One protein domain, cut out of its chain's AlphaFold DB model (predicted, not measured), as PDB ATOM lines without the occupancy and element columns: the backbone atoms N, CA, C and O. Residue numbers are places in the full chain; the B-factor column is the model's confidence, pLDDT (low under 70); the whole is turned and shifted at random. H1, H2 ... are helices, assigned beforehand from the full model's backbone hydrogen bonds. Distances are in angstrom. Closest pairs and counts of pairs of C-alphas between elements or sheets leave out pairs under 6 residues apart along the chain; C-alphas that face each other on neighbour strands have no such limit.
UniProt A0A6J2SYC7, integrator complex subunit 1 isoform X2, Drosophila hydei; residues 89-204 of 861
ATOM      1  N   HIS A  89     126.228 139.571 188.876       52.94
ATOM      2  CA  HIS A  89     126.906 140.612 188.078       52.94
ATOM      3  C   HIS A  89     126.129 141.090 186.827       52.94
ATOM      4  O   HIS A  89     126.522 142.059 186.185       52.94
ATOM      5  N   TYR A  90     125.041 140.397 186.476       54.47
ATOM      6  CA  TYR A  90     124.201 140.625 185.299       54.47
ATOM      7  C   TYR A  90     123.115 141.692 185.503       54.47
ATOM      8  O   TYR A  90     122.611 142.209 184.513       54.47
ATOM      9  N   ASP A  91     122.780 142.038 186.750       64.75
ATOM     10  CA  ASP A  91     121.647 142.927 187.072       64.75
ATOM     11  C   ASP A  91     122.107 144.373 187.359       64.75
ATOM     12  O   ASP A  91     121.304 145.279 187.576       64.75
ATOM     13  N   ILE A  92     123.428 144.595 187.369       77.62
ATOM     14  CA  ILE A  92     124.081 145.860 187.734       77.62
ATOM     15  C   ILE A  92     123.756 146.973 186.723       77.62
ATOM     16  O   ILE A  92     123.526 148.116 187.112       77.62
ATOM     17  N   TRP A  93     123.678 146.648 185.428       85.25
ATOM     18  CA  TRP A  93     123.418 147.638 184.376       85.25
ATOM     19  C   TRP A  93     122.004 148.242 184.452       85.25
ATOM     20  O   TRP A  93     121.843 149.411 184.119       85.25
ATOM     21  N   GLU A  94     120.991 147.499 184.922       82.62
ATOM     22  CA  GLU A  94     119.623 148.032 185.066       82.62
ATOM     23  C   GLU A  94     119.533 149.086 186.177       82.62
ATOM     24  O   GLU A  94     118.747 150.027 186.067       82.62
ATOM     25  N   GLN A  95     120.356 148.932 187.222       83.44
ATOM     26  CA  GLN A  95     120.441 149.827 188.381       83.44
ATOM     27  C   GLN A  95     121.282 151.080 188.092       83.44
ATOM     28  O   GLN A  95     121.028 152.134 188.666       83.44
ATOM     29  N   ILE A  96     122.276 150.951 187.206       85.31
ATOM     30  CA  ILE A  96     123.201 152.018 186.793       85.31
ATOM     31  C   ILE A  96     122.677 152.800 185.569       85.31
ATOM     32  O   ILE A  96     123.096 153.930 185.333       85.31
ATOM     33  N   ALA A  97     121.737 152.239 184.802       86.12
ATOM     34  CA  ALA A  97     121.095 152.903 183.669       86.12
ATOM     35  C   ALA A  97     120.323 154.172 184.088       86.12
ATOM     36  O   ALA A  97     119.415 154.126 184.925       86.12
ATOM     37  N   GLU A  98     120.637 155.294 183.445       85.81
ATOM     38  CA  GLU A  98     120.084 156.622 183.733       85.81
ATOM     39  C   GLU A  98     119.039 157.012 182.670       85.81
ATOM     40  O   GLU A  98     119.248 156.799 181.473       85.81
ATOM     41  N   ASP A  99     117.877 157.525 183.093       77.19
ATOM     42  CA  ASP A  99     116.800 157.888 182.162       77.19
ATOM     43  C   ASP A  99     117.133 159.196 181.435       77.19
ATOM     44  O   ASP A  99     117.289 160.250 182.048       77.19
ATOM     45  N   CYS A 100     117.220 159.125 180.107       74.94
ATOM     46  CA  CYS A 100     117.630 160.224 179.239       74.94
ATOM     47  C   CYS A 100     116.599 160.490 178.132       74.94
ATOM     48  O   CYS A 100     115.937 159.574 177.639       74.94
ATOM     49  N   ASP A 101     116.488 161.752 177.703       83.38
ATOM     50  CA  ASP A 101     115.781 162.090 176.467       83.38
ATOM     51  C   ASP A 101     116.637 161.653 175.270       83.38
ATOM     52  O   ASP A 101     117.717 162.195 175.021       83.38
ATOM     53  N   LEU A 102     116.139 160.670 174.517       82.06
ATOM     54  CA  LEU A 102     116.797 160.136 173.325       82.06
ATOM     55  C   LEU A 102     117.056 161.192 172.245       82.06
ATOM     56  O   LEU A 102     117.962 161.002 171.436       82.06
ATOM     57  N   SER A 103     116.296 162.291 172.246       83.81
ATOM     58  CA  SER A 103     116.480 163.429 171.336       83.81
ATOM     59  C   SER A 103     117.844 164.096 171.536       83.81
ATOM     60  O   SER A 103     118.502 164.453 170.561       83.81
ATOM     61  N   ASN A 104     118.288 164.196 172.794       87.56
ATOM     62  CA  ASN A 104     119.498 164.922 173.193       87.56
ATOM     63  C   ASN A 104     120.636 163.976 173.622       87.56
ATOM     64  O   ASN A 104     121.749 164.424 173.877       87.56
ATOM     65  N   ALA A 105     120.389 162.662 173.700       86.25
ATOM     66  CA  ALA A 105     121.325 161.693 174.274       86.25
ATOM     67  C   ALA A 105     122.719 161.677 173.609       86.25
ATOM     68  O   ALA A 105     123.708 161.408 174.285       86.25
ATOM     69  N   ILE A 106     122.821 161.998 172.311       89.69
ATOM     70  CA  ILE A 106     124.115 162.138 171.618       89.69
ATOM     71  C   ILE A 106     124.890 163.362 172.135       89.69
ATOM     72  O   ILE A 106     126.095 163.262 172.362       89.69
ATOM     73  N   GLU A 107     124.215 164.491 172.363       90.88
ATOM     74  CA  GLU A 107     124.829 165.714 172.895       90.88
ATOM     75  C   GLU A 107     125.316 165.496 174.334       90.88
ATOM     76  O   GLU A 107     126.460 165.816 174.652       90.88
ATOM     77  N   THR A 108     124.498 164.857 175.179       90.56
ATOM     78  CA  THR A 108     124.880 164.517 176.560       90.56
ATOM     79  C   THR A 108     126.072 163.555 176.607       90.56
ATOM     80  O   THR A 108     126.959 163.727 177.442       90.56
ATOM     81  N   ILE A 109     126.143 162.572 175.698       91.25
ATOM     82  CA  ILE A 109     127.299 161.668 175.596       91.25
ATOM     83  C   ILE A 109     128.561 162.433 175.182       91.25
ATOM     84  O   ILE A 109     129.600 162.236 175.807       91.25
ATOM     85  N   TYR A 110     128.501 163.333 174.193       92.12
ATOM     86  CA  TYR A 110     129.676 164.136 173.826       92.12
ATOM     87  C   TYR A 110     130.117 165.081 174.950       92.12
ATOM     88  O   TYR A 110     131.307 165.131 175.253       92.12
ATOM     89  N   ALA A 111     129.185 165.736 175.647       92.19
ATOM     90  CA  ALA A 111     129.504 166.569 176.806       92.19
ATOM     91  C   ALA A 111     130.170 165.767 177.946       92.19
ATOM     92  O   ALA A 111     131.080 166.273 178.604       92.19
ATOM     93  N   ALA A 112     129.756 164.514 178.163       91.12
ATOM     94  CA  ALA A 112     130.385 163.609 179.126       91.12
ATOM     95  C   ALA A 112     131.788 163.150 178.671       91.12
ATOM     96  O   ALA A 112     132.707 163.092 179.488       91.12
ATOM     97  N   ILE A 113     131.986 162.897 177.369       91.00
ATOM     98  CA  ILE A 113     133.300 162.584 176.777       91.00
ATOM     99  C   ILE A 113     134.273 163.761 176.942       91.00
ATOM    100  O   ILE A 113     135.405 163.549 177.373       91.00
ATOM    101  N   GLU A 114     133.844 164.996 176.667       92.19
ATOM    102  CA  GLU A 114     134.660 166.207 176.864       92.19
ATOM    103  C   GLU A 114     135.061 166.400 178.338       92.19
ATOM    104  O   GLU A 114     136.195 166.778 178.640       92.19
ATOM    105  N   GLN A 115     134.165 166.057 179.268       92.00
ATOM    106  CA  GLN A 115     134.421 166.066 180.714       92.00
ATOM    107  C   GLN A 115     135.211 164.840 181.215       92.00
ATOM    108  O   GLN A 115     135.592 164.798 182.382       92.00
ATOM    109  N   ASN A 116     135.503 163.864 180.344       87.44
ATOM    110  CA  ASN A 116     136.103 162.560 180.663       87.44
ATOM    111  C   ASN A 116     135.288 161.695 181.658       87.44
ATOM    112  O   ASN A 116     135.818 160.721 182.207       87.44
ATOM    113  N   ASP A 117     133.993 161.983 181.848       90.94
ATOM    114  CA  ASP A 117     133.087 161.175 182.673       90.94
ATOM    115  C   ASP A 117     132.619 159.928 181.904       90.94
ATOM    116  O   ASP A 117     131.512 159.830 181.365       90.94
ATOM    117  N   ASN A 118     133.514 158.944 181.860       88.31
ATOM    118  CA  ASN A 118     133.255 157.633 181.278       88.31
ATOM    119  C   ASN A 118     132.161 156.854 182.034       88.31
ATOM    120  O   ASN A 118     131.577 155.938 181.457       88.31
ATOM    121  N   GLU A 119     131.866 157.195 183.295       89.19
ATOM    122  CA  GLU A 119     130.798 156.538 184.049       89.19
ATOM    123  C   GLU A 119     129.433 157.029 183.557       89.19
ATOM    124  O   GLU A 119     128.597 156.211 183.180       89.19
ATOM    125  N   LEU A 120     129.233 158.348 183.443       90.50
ATOM    126  CA  LEU A 120     128.023 158.950 182.871       90.50
ATOM    127  C   LEU A 120     127.760 158.466 181.436       90.50
ATOM    128  O   LEU A 120     126.620 158.141 181.107       90.50
ATOM    129  N   VAL A 121     128.798 158.324 180.599       90.81
ATOM    130  CA  VAL A 121     128.656 157.713 179.260       90.81
ATOM    131  C   VAL A 121     128.086 156.290 179.353       90.81
ATOM    132  O   VAL A 121     127.165 155.949 178.608       90.81
ATOM    133  N   VAL A 122     128.575 155.465 180.287       91.38
ATOM    134  CA  VAL A 122     128.039 154.113 180.527       91.38
ATOM    135  C   VAL A 122     126.595 154.164 181.038       91.38
ATOM    136  O   VAL A 122     125.750 153.442 180.504       91.38
ATOM    137  N   ARG A 123     126.276 155.045 181.997       91.62
ATOM    138  CA  ARG A 123     124.913 155.210 182.541       91.62
ATOM    139  C   ARG A 123     123.897 155.571 181.454       91.62
ATOM    140  O   ARG A 123     122.839 154.941 181.378       91.62
ATOM    141  N   ILE A 124     124.238 156.510 180.568       91.19
ATOM    142  CA  ILE A 124     123.379 156.931 179.450       91.19
ATOM    143  C   ILE A 124     123.221 155.804 178.419       91.19
ATOM    144  O   ILE A 124     122.101 155.517 177.999       91.19
ATOM    145  N   ILE A 125     124.299 155.109 178.028       92.69
ATOM    146  CA  ILE A 125     124.208 154.009 177.048       92.69
ATOM    147  C   ILE A 125     123.369 152.843 177.593       92.69
ATOM    148  O   ILE A 125     122.526 152.305 176.872       92.69
ATOM    149  N   CYS A 126     123.515 152.493 178.873       91.56
ATOM    150  CA  CYS A 126     122.646 151.511 179.523       91.56
ATOM    151  C   CYS A 126     121.183 151.997 179.612       91.56
ATOM    152  O   CYS A 126     120.271 151.189 179.428       91.56
ATOM    153  N   GLY A 127     120.940 153.303 179.782       89.00
ATOM    154  CA  GLY A 127     119.617 153.931 179.656       89.00
ATOM    155  C   GLY A 127     118.992 153.772 178.264       89.00
ATOM    156  O   GLY A 127     117.847 153.332 178.141       89.00
ATOM    157  N   ILE A 128     119.760 154.025 177.198       90.12
ATOM    158  CA  ILE A 128     119.323 153.825 175.804       90.12
ATOM    159  C   ILE A 128     118.988 152.346 175.544       90.12
ATOM    160  O   ILE A 128     117.965 152.043 174.924       90.12
ATOM    161  N   ILE A 129     119.795 151.409 176.059       88.88
ATOM    162  CA  ILE A 129     119.527 149.962 175.968       88.88
ATOM    163  C   ILE A 129     118.247 149.592 176.740       88.88
ATOM    164  O   ILE A 129     117.420 148.843 176.211       88.88
ATOM    165  N   ARG A 130     118.018 150.156 177.936       86.62
ATOM    166  CA  ARG A 130     116.772 149.978 178.711       86.62
ATOM    167  C   ARG A 130     115.547 150.498 177.948       86.62
ATOM    168  O   ARG A 130     114.515 149.829 177.926       86.62
ATOM    169  N   HIS A 131     115.659 151.633 177.253       83.44
ATOM    170  CA  HIS A 131     114.575 152.152 176.409       83.44
ATOM    171  C   HIS A 131     114.308 151.246 175.194       83.44
ATOM    172  O   HIS A 131     113.161 150.873 174.940       83.44
ATOM    173  N   ALA A 132     115.364 150.817 174.490       81.50
ATOM    174  CA  ALA A 132     115.283 149.946 173.314       81.50
ATOM    175  C   ALA A 132     114.732 148.536 173.614       81.50
ATOM    176  O   ALA A 132     114.175 147.896 172.720       81.50
ATOM    177  N   THR A 133     114.878 148.055 174.854       79.31
ATOM    178  CA  THR A 133     114.411 146.736 175.325       79.31
ATOM    179  C   THR A 133     113.111 146.780 176.138       79.31
ATOM    180  O   THR A 133     112.651 145.729 176.597       79.31
ATOM    181  N   SER A 134     112.502 147.962 176.314       73.06
ATOM    182  CA  SER A 134     111.331 148.139 177.181       73.06
ATOM    183  C   SER A 134     110.178 147.193 176.815       73.06
ATOM    184  O   SER A 134     109.825 146.996 175.650       73.06
ATOM    185  N   ARG A 135     109.582 146.584 177.847       57.88
ATOM    186  CA  ARG A 135     108.602 145.494 177.712       57.88
ATOM    187  C   ARG A 135     107.154 145.987 177.536       57.88
ATOM    188  O   ARG A 135     106.273 145.162 177.266       57.88
ATOM    189  N   ASP A 136     106.905 147.294 177.661       56.44
ATOM    190  CA  ASP A 136     105.565 147.890 177.767       56.44
ATOM    191  C   ASP A 136     104.610 147.530 176.620       56.44
ATOM    192  O   ASP A 136     104.908 147.658 175.429       56.44
ATOM    193  N   ALA A 137     103.386 147.133 176.981       42.12
ATOM    194  CA  ALA A 137     102.355 146.750 176.016       42.12
ATOM    195  C   ALA A 137     101.929 147.911 175.092       42.12
ATOM    196  O   ALA A 137     101.569 147.668 173.942       42.12
ATOM    197  N   ALA A 138     102.023 149.158 175.569       47.09
ATOM    198  CA  ALA A 138     101.675 150.365 174.815       47.09
ATOM    199  C   ALA A 138     102.746 150.802 173.792       47.09
ATOM    200  O   ALA A 138     102.444 151.574 172.882       47.09
ATOM    201  N   ARG A 139     103.990 150.316 173.909       51.84
ATOM    202  CA  ARG A 139     105.128 150.704 173.054       51.84
ATOM    203  C   ARG A 139     105.434 149.626 172.009       51.84
ATOM    204  O   ARG A 139     106.519 149.067 171.953       51.84
ATOM    205  N   SER A 140     104.450 149.316 171.164       44.38
ATOM    206  CA  SER A 140     104.581 148.313 170.092       44.38
ATOM    207  C   SER A 140     105.328 148.796 168.838       44.38
ATOM    208  O   SER A 140     105.539 148.007 167.918       44.38
ATOM    209  N   LYS A 141     105.730 150.073 168.778       53.97
ATOM    210  CA  LYS A 141     106.583 150.618 167.712       53.97
ATOM    211  C   LYS A 141     108.058 150.504 168.086       53.97
ATOM    212  O   LYS A 141     108.430 150.778 169.221       53.97
ATOM    213  N   VAL A 142     108.883 150.166 167.095       59.44
ATOM    214  CA  VAL A 142     110.345 150.244 167.184       59.44
ATOM    215  C   VAL A 142     110.764 151.688 167.459       59.44
ATOM    216  O   VAL A 142     110.318 152.607 166.769       59.44
ATOM    217  N   ASP A 143     111.633 151.877 168.450       71.75
ATOM    218  CA  ASP A 143     112.250 153.170 168.724       71.75
ATOM    219  C   ASP A 143     113.437 153.397 167.780       71.75
ATOM    220  O   ASP A 143     114.581 153.016 168.045       71.75
ATOM    221  N   ASN A 144     113.133 154.013 166.640       80.75
ATOM    222  CA  ASN A 144     114.128 154.339 165.627       80.75
ATOM    223  C   ASN A 144     115.211 155.294 166.158       80.75
ATOM    224  O   ASN A 144     116.332 155.239 165.660       80.75
ATOM    225  N   VAL A 145     114.914 156.149 167.148       85.81
ATOM    226  CA  VAL A 145     115.889 157.109 167.694       85.81
ATOM    227  C   VAL A 145     116.905 156.367 168.556       85.81
ATOM    228  O   VAL A 145     118.103 156.490 168.316       85.81
ATOM    229  N   ALA A 146     116.448 155.500 169.467       86.06
ATOM    230  CA  ALA A 146     117.336 154.643 170.254       86.06
ATOM    231  C   ALA A 146     118.245 153.776 169.359       86.06
ATOM    232  O   ALA A 146     119.448 153.674 169.600       86.06
ATOM    233  N   TYR A 147     117.687 153.182 168.297       88.19
ATOM    234  CA  TYR A 147     118.450 152.329 167.378       88.19
ATOM    235  C   TYR A 147     119.486 153.141 166.583       88.19
ATOM    236  O   TYR A 147     120.643 152.730 166.497       88.19
ATOM    237  N   LEU A 148     119.105 154.301 166.030       88.88
ATOM    238  CA  LEU A 148     120.018 155.178 165.287       88.88
ATOM    239  C   LEU A 148     121.143 155.725 166.175       88.88
ATOM    240  O   LEU A 148     122.290 155.756 165.729       88.88
ATOM    241  N   THR A 149     120.853 156.068 167.432       90.44
ATOM    242  CA  THR A 149     121.864 156.479 168.414       90.44
ATOM    243  C   THR A 149     122.869 155.356 168.683       90.44
ATOM    244  O   THR A 149     124.074 155.586 168.594       90.44
ATOM    245  N   LEU A 150     122.414 154.118 168.915       92.81
ATOM    246  CA  LEU A 150     123.314 152.969 169.103       92.81
ATOM    247  C   LEU A 150     124.156 152.667 167.846       92.81
ATOM    248  O   LEU A 150     125.357 152.420 167.965       92.81
ATOM    249  N   PHE A 151     123.574 152.745 166.642       91.06
ATOM    250  CA  PHE A 151     124.319 152.596 165.383       91.06
ATOM    251  C   PHE A 151     125.371 153.697 165.182       91.06
ATOM    252  O   PHE A 151     126.490 153.410 164.749       91.06
ATOM    253  N   TYR A 152     125.034 154.952 165.493       92.25
ATOM    254  CA  TYR A 152     125.952 156.086 165.403       92.25
ATOM    255  C   TYR A 152     127.138 155.913 166.362       92.25
ATOM    256  O   TYR A 152     128.293 155.983 165.935       92.25
ATOM    257  N   LEU A 153     126.862 155.578 167.626       93.12
ATOM    258  CA  LEU A 153     127.889 155.299 168.628       93.12
ATOM    259  C   LEU A 153     128.792 154.132 168.202       93.12
ATOM    260  O   LEU A 153     130.008 154.260 168.271       93.12
ATOM    261  N   ALA A 154     128.251 153.029 167.675       92.25
ATOM    262  CA  ALA A 154     129.066 151.889 167.229       92.25
ATOM    263  C   ALA A 154     129.925 152.180 165.982       92.25
ATOM    264  O   ALA A 154     130.915 151.485 165.716       92.25
ATOM    265  N   LYS A 155     129.565 153.212 165.210       90.44
ATOM    266  CA  LYS A 155     130.349 153.691 164.069       90.44
ATOM    267  C   LYS A 155     131.507 154.592 164.506       90.44
ATOM    268  O   LYS A 155     132.608 154.409 163.991       90.44
ATOM    269  N   VAL A 156     131.262 155.540 165.416       92.88
ATOM    270  CA  VAL A 156     132.236 156.580 165.815       92.88
ATOM    271  C   VAL A 156     133.059 156.180 167.048       92.88
ATOM    272  O   VAL A 156     134.271 156.369 167.059       92.88
ATOM    273  N   HIS A 157     132.423 155.572 168.052       92.31
ATOM    274  CA  HIS A 157     133.018 155.154 169.325       92.31
ATOM    275  C   HIS A 157     132.739 153.662 169.629       92.31
ATOM    276  O   HIS A 157     132.083 153.337 170.627       92.31
ATOM    277  N   PRO A 158     133.226 152.718 168.795       91.88
ATOM    278  CA  PRO A 158     133.009 151.283 169.002       91.88
ATOM    279  C   PRO A 158     133.476 150.788 170.380       91.88
ATOM    280  O   PRO A 158     132.890 149.851 170.918       91.88
ATOM    281  N   GLN A 159     134.481 151.435 170.982       91.19
ATOM    282  CA  GLN A 159     135.053 151.064 172.276       91.19
ATOM    283  C   GLN A 159     134.035 151.016 173.427       91.19
ATOM    284  O   GLN A 159     134.182 150.186 174.316       91.19
ATOM    285  N   PHE A 160     132.964 151.818 173.405       93.44
ATOM    286  CA  PHE A 160     131.953 151.753 174.470       93.44
ATOM    287  C   PHE A 160     131.253 150.384 174.527       93.44
ATOM    288  O   PHE A 160     130.859 149.936 175.598       93.44
ATOM    289  N   PHE A 161     131.181 149.659 173.408       94.19
ATOM    290  CA  PHE A 161     130.550 148.338 173.334       94.19
ATOM    291  C   PHE A 161     131.459 147.177 173.773       94.19
ATOM    292  O   PHE A 161     131.016 146.029 173.733       94.19
ATOM    293  N   ASN A 162     132.698 147.454 174.209       91.88
ATOM    294  CA  ASN A 162     133.534 146.488 174.936       91.88
ATOM    295  C   ASN A 162     133.654 146.760 176.446       91.88
ATOM    296  O   ASN A 162     134.221 145.930 177.151       91.88
ATOM    297  N   ASN A 163     133.073 147.853 176.955       93.31
ATOM    298  CA  ASN A 163     132.913 148.051 178.394       93.31
ATOM    299  C   ASN A 163     132.026 146.940 178.978       93.31
ATOM    300  O   ASN A 163     130.942 146.682 178.449       93.31
ATOM    301  N   ASP A 164     132.454 146.318 180.080       89.38
ATOM    302  CA  ASP A 164     131.759 145.169 180.666       89.38
ATOM    303  C   ASP A 164     130.283 145.452 180.975       89.38
ATOM    304  O   ASP A 164     129.431 144.628 180.655       89.38
ATOM    305  N   VAL A 165     129.940 146.617 181.536       90.62
ATOM    306  CA  VAL A 165     128.554 146.946 181.927       90.62
ATOM    307  C   VAL A 165     127.645 147.040 180.697       90.62
ATOM    308  O   VAL A 165     126.551 146.471 180.691       90.62
ATOM    309  N   ILE A 166     128.121 147.678 179.622       92.69
ATOM    310  CA  ILE A 166     127.400 147.775 178.342       92.69
ATOM    311  C   ILE A 166     127.323 146.400 177.661       92.69
ATOM    312  O   ILE A 166     126.268 146.015 177.155       92.69
ATOM    313  N   ALA A 167     128.403 145.614 177.688       92.19
ATOM    314  CA  ALA A 167     128.416 144.264 177.134       92.19
ATOM    315  C   ALA A 167     127.438 143.332 177.877       92.19
ATOM    316  O   ALA A 167     126.669 142.620 177.232       92.19
ATOM    317  N   TYR A 168     127.393 143.378 179.215       89.50
ATOM    318  CA  TYR A 168     126.408 142.654 180.024       89.50
ATOM    319  C   TYR A 168     124.971 143.139 179.764       89.50
ATOM    320  O   TYR A 168     124.073 142.299 179.706       89.50
ATOM    321  N   ALA A 169     124.748 144.437 179.526       88.56
ATOM    322  CA  ALA A 169     123.437 144.982 179.154       88.56
ATOM    323  C   ALA A 169     122.926 144.453 177.800       88.56
ATOM    324  O   ALA A 169     121.751 144.120 177.665       88.56
ATOM    325  N   LEU A 170     123.805 144.315 176.801       91.38
ATOM    326  CA  LEU A 170     123.451 143.696 175.516       91.38
ATOM    327  C   LEU A 170     123.259 142.175 175.648       91.38
ATOM    328  O   LEU A 170     122.348 141.600 175.050       91.38
ATOM    329  N   LEU A 171     124.103 141.512 176.444       90.38
ATOM    330  CA  LEU A 171     124.057 140.063 176.652       90.38
ATOM    331  C   LEU A 171     122.866 139.608 177.503       90.38
ATOM    332  O   LEU A 171     122.384 138.500 177.287       90.38
ATOM    333  N   SER A 172     122.356 140.431 178.425       86.00
ATOM    334  CA  SER A 172     121.175 140.100 179.237       86.00
ATOM    335  C   SER A 172     119.947 139.827 178.356       86.00
ATOM    336  O   SER A 172     119.249 138.839 178.571       86.00
ATOM    337  N   PHE A 173     119.750 140.620 177.296       84.88
ATOM    338  CA  PHE A 173     118.689 140.428 176.303       84.88
ATOM    339  C   PHE A 173     118.935 139.224 175.375       84.88
ATOM    340  O   PHE A 173     117.988 138.570 174.939       84.88
ATOM    341  N   LEU A 174     120.199 138.907 175.063       86.69
ATOM    342  CA  LEU A 174     120.553 137.733 174.251       86.69
ATOM    343  C   LEU A 174     120.447 136.401 175.019       86.69
ATOM    344  O   LEU A 174     120.477 135.342 174.388       86.69
ATOM    345  N   ARG A 175     120.307 136.432 176.353       78.19
ATOM    346  CA  ARG A 175     120.114 135.251 177.208       78.19
ATOM    347  C   ARG A 175     118.642 135.064 177.579       78.19
ATOM    348  O   ARG A 175     117.902 136.011 177.821       78.19
ATOM    349  N   ARG A 176     118.209 133.804 177.671       66.12
ATOM    350  CA  ARG A 176     116.829 133.453 178.029       66.12
ATOM    351  C   ARG A 176     116.676 133.220 179.531       66.12
ATOM    352  O   ARG A 176     117.126 132.199 180.049       66.12
ATOM    353  N   GLU A 177     115.912 134.076 180.203       57.50
ATOM    354  CA  GLU A 177     115.317 133.713 181.491       57.50
ATOM    355  C   GLU A 177     114.296 132.581 181.305       57.50
ATOM    356  O   GLU A 177     113.328 132.697 180.549       57.50
ATOM    357  N   THR A 178     114.470 131.472 182.023       47.84
ATOM    358  CA  THR A 178     113.714 130.220 181.810       47.84
ATOM    359  C   THR A 178     112.228 130.270 182.188       47.84
ATOM    360  O   THR A 178     111.540 129.263 182.048       47.84
ATOM    361  N   ASN A 179     111.714 131.413 182.661       45.72
ATOM    362  CA  ASN A 179     110.336 131.563 183.148       45.72
ATOM    363  C   ASN A 179     109.587 132.780 182.559       45.72
ATOM    364  O   ASN A 179     108.424 132.988 182.900       45.72
ATOM    365  N   VAL A 180     110.205 133.574 181.673       53.44
ATOM    366  CA  VAL A 180     109.588 134.791 181.111       53.44
ATOM    367  C   VAL A 180     109.120 134.551 179.674       53.44
ATOM    368  O   VAL A 180     109.886 134.102 178.823       53.44
ATOM    369  N   LYS A 181     107.864 134.911 179.372       47.44
ATOM    370  CA  LYS A 181     107.352 135.017 177.994       47.44
ATOM    371  C   LYS A 181     107.885 136.295 177.326       47.44
ATOM    372  O   LYS A 181     107.134 137.241 177.098       47.44
ATOM    373  N   MET A 182     109.188 136.341 177.052       53.06
ATOM    374  CA  MET A 182     109.792 137.432 176.278       53.06
ATOM    375  C   MET A 182     109.177 137.479 174.873       53.06
ATOM    376  O   MET A 182     109.045 136.444 174.219       53.06
ATOM    377  N   ARG A 183     108.811 138.675 174.394       54.59
ATOM    378  CA  ARG A 183     108.450 138.864 172.982       54.59
ATOM    379  C   ARG A 183     109.729 138.794 172.150       54.59
ATOM    380  O   ARG A 183     110.598 139.649 172.290       54.59
ATOM    381  N   TYR A 184     109.823 137.775 171.299       65.62
ATOM    382  CA  TYR A 184     110.909 137.608 170.338       65.62
ATOM    383  C   TYR A 184     110.994 138.838 169.423       65.62
ATOM    384  O   TYR A 184     110.032 139.165 168.730       65.62
ATOM    385  N   ASN A 185     112.137 139.525 169.438       77.81
ATOM    386  CA  ASN A 185     112.402 140.679 168.584       77.81
ATOM    387  C   ASN A 185     113.724 140.455 167.845       77.81
ATOM    388  O   ASN A 185     114.801 140.815 168.324       77.81
ATOM    389  N   ILE A 186     113.623 139.843 166.664       81.88
ATOM    390  CA  ILE A 186     114.763 139.522 165.798       81.88
ATOM    391  C   ILE A 186     115.631 140.751 165.484       81.88
ATOM    392  O   ILE A 186     116.851 140.627 165.438       81.88
ATOM    393  N   ASN A 187     115.044 141.949 165.383       84.62
ATOM    394  CA  ASN A 187     115.785 143.181 165.104       84.62
ATOM    395  C   ASN A 187     116.713 143.578 166.264       84.62
ATOM    396  O   ASN A 187     117.822 144.043 166.014       84.62
ATOM    397  N   LEU A 188     116.309 143.347 167.521       85.81
ATOM    398  CA  LEU A 188     117.185 143.552 168.685       85.81
ATOM    399  C   LEU A 188     118.292 142.497 168.755       85.81
ATOM    400  O   LEU A 188     119.431 142.841 169.051       85.81
ATOM    401  N   HIS A 189     117.999 141.233 168.424       87.62
ATOM    402  CA  HIS A 189     119.036 140.199 168.340       87.62
ATOM    403  C   HIS A 189     120.093 140.536 167.271       87.62
ATOM    404  O   HIS A 189     121.291 140.450 167.542       87.62
ATOM    405  N   VAL A 190     119.666 140.990 166.087       89.75
ATOM    406  CA  VAL A 190     120.567 141.444 165.013       89.75
ATOM    407  C   VAL A 190     121.357 142.685 165.431       89.75
ATOM    408  O   VAL A 190     122.577 142.706 165.268       89.75
ATOM    409  N   LEU A 191     120.706 143.695 166.016       90.62
ATOM    410  CA  LEU A 191     121.381 144.898 166.503       90.62
ATOM    411  C   LEU A 191     122.452 144.536 167.542       90.62
ATOM    412  O   LEU A 191     123.624 144.845 167.352       90.62
ATOM    413  N   PHE A 192     122.081 143.836 168.614       92.69
ATOM    414  CA  PHE A 192     122.967 143.606 169.758       92.69
ATOM    415  C   PHE A 192     124.135 142.672 169.429       92.69
ATOM    416  O   PHE A 192     125.252 142.916 169.885       92.69
ATOM    417  N   THR A 193     123.935 141.653 168.584       93.56
ATOM    418  CA  THR A 193     125.042 140.792 168.129       93.56
ATOM    419  C   THR A 193     126.051 141.549 167.258       93.56
ATOM    420  O   THR A 193     127.259 141.326 167.387       93.56
ATOM    421  N   ASN A 194     125.601 142.499 166.431       93.00
ATOM    422  CA  ASN A 194     126.491 143.347 165.635       93.00
ATOM    423  C   ASN A 194     127.169 144.449 166.468       93.00
ATOM    424  O   ASN A 194     128.361 144.678 166.275       93.00
ATOM    425  N   LEU A 195     126.476 145.064 167.438       94.38
ATOM    426  CA  LEU A 195     127.082 145.999 168.402       94.38
ATOM    427  C   LEU A 195     128.230 145.328 169.178       94.38
ATOM    428  O   LEU A 195     129.340 145.858 169.214       94.38
ATOM    429  N   LEU A 196     127.996 144.121 169.712       94.25
ATOM    430  CA  LEU A 196     129.027 143.319 170.381       94.25
ATOM    431  C   LEU A 196     130.180 142.973 169.426       94.25
ATOM    432  O   LEU A 196     131.341 143.203 169.755       94.25
ATOM    433  N   THR A 197     129.887 142.492 168.210       92.94
ATOM    434  CA  THR A 197     130.943 142.185 167.224       92.94
ATOM    435  C   THR A 197     131.800 143.409 166.908       92.94
ATOM    436  O   THR A 197     133.014 143.286 166.749       92.94
ATOM    437  N   ARG A 198     131.179 144.591 166.823       91.94
ATOM    438  CA  ARG A 198     131.859 145.845 166.506       91.94
ATOM    439  C   ARG A 198     132.723 146.339 167.668       91.94
ATOM    440  O   ARG A 198     133.877 146.686 167.421       91.94
ATOM    441  N   GLY A 199     132.228 146.302 168.907       92.75
ATOM    442  CA  GLY A 199     133.001 146.698 170.091       92.75
ATOM    443  C   GLY A 199     134.196 145.790 170.386       92.75
ATOM    444  O   GLY A 199     135.269 146.269 170.754       92.75
ATOM    445  N   PHE A 200     134.041 144.485 170.150       92.75
ATOM    446  CA  PHE A 200     135.094 143.484 170.347       92.75
ATOM    447  C   PHE A 200     135.920 143.183 169.073       92.75
ATOM    448  O   PHE A 200     136.735 142.256 169.074       92.75
ATOM    449  N   SER A 201     135.754 143.943 167.980       90.38
ATOM    450  CA  SER A 201     136.374 143.632 166.676       90.38
ATOM    451  C   SER A 201     137.910 143.583 166.716       90.38
ATOM    452  O   SER A 201     138.510 142.595 166.264       90.38
ATOM    453  N   ASP A 202     138.526 144.584 167.345       88.25
ATOM    454  CA  ASP A 202     139.980 144.720 167.513       88.25
ATOM    455  C   ASP A 202     140.541 143.921 168.709       88.25
ATOM    456  O   ASP A 202     141.753 143.760 168.850       88.25
ATOM    457  N   ILE A 203     139.670 143.358 169.556       90.31
ATOM    458  CA  ILE A 203     140.065 142.588 170.743       90.31
ATOM    459  C   ILE A 203     140.426 141.147 170.353       90.31
ATOM    460  O   ILE A 203     139.652 140.429 169.713       90.31
ATOM    461  N   THR A 204     141.616 140.699 170.759       89.62
ATOM    462  CA  THR A 204     142.164 139.375 170.414       89.62
ATOM    463  C   THR A 204     141.511 138.229 171.187       89.62
ATOM    464  O   THR A 204     141.207 137.199 170.586       89.62
TER     465      THR A 204
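What this domain is: This is residues 89 to 204 of the 861 residues of the protein "integrator complex subunit 1 isoform X2" of Drosophila hydei (UniProt A0A6J2SYC7). Four helices, H3, H4, H6 and H7, make an up-and-down bundle, each running against the one before it in the chain, with their centres at the corners of a square. H2 packs on the side of H3, H1 lies over H3 and H6, short H5 caps one end of the bundle, and residues 136 to 141 and 175 to 181 stick out as loops beyond the other end. The printed part has 116 residues with seven named helices, H1 to H7 in chain order, and no named strand; the class is all helix. The whole is compact, with a radius of gyration of the C-alphas of 13.7 A and spans of 41 by 36 by 24 A.

Where its parts are: Begin with the longest helix, H3, residues 118 to 132: find C-alpha 118 at (133.255, 157.633, 181.278) and go 21.1 A to C-alpha 132 at (115.283, 149.946, 173.314). Before it come H1, residues 92 to 96, and H2, residues 105 to 114, 14.3 A long. After it look for H4, residues 144 to 156, 18.2 A; H5, residues 158 to 162; and H6, residues 164 to 174, 14.9 A. H7, residues 186 to 199, runs 20.1 A and ends at C-alpha 199, (133.001, 146.698, 170.091).

How they stand to each other: Start at H3, the hub, touching four helices. It touches H6 at C-alphas 126 and 166, 6.2 A apart, at a shallow tilt of 11 degrees, the same way. With residues 128 to 132 alone it touches residues 146 to 150 of H4, closest at C-alphas 128 and 146, 6.0 A; this hairpin has a tilt of 38 degrees, only just steep. H6 and H7 form a hairpin at 26 degrees, closest at C-alphas 170 and 192, 5.8 A. Residues 150 to 154 of H4 touch residues 195 to 199 of H7, closest at C-alphas 154 and 195, 6.3 A. H4 and H6 are apart. H2 makes a hairpin with H3, touching its residues 118 to 124 alone, closest at C-alphas 109 and 121, 5.6 A. H1 touches H3 at C-alphas 96 and 123, 5.6 A, and H6 at C-alphas 93 and 165, 5.7 A. H5 touches residues 195 to 199 of H7, closest at C-alphas 161 and 199, 4.4 A. Every O i to N i+4 pair is within hydrogen-bond range in H1, H2, H3, H4 and H7, against 6 of 7 in H6 and 0 of 1 in H5, where 2 of 2 O i to N i+3 pairs are.

The domain as a whole: The two C-alphas farthest apart, those of Glu 114 and Asn 179, are 42.8 A apart. The printed part has no cut. The links H3 to H4 and H6 to H7 are long, 11 residues each. Look for pLDDT under 70 at residues 89 to 91, 135 to 142 and 176 to 184 of the model; the mean of the printed part is 82.4.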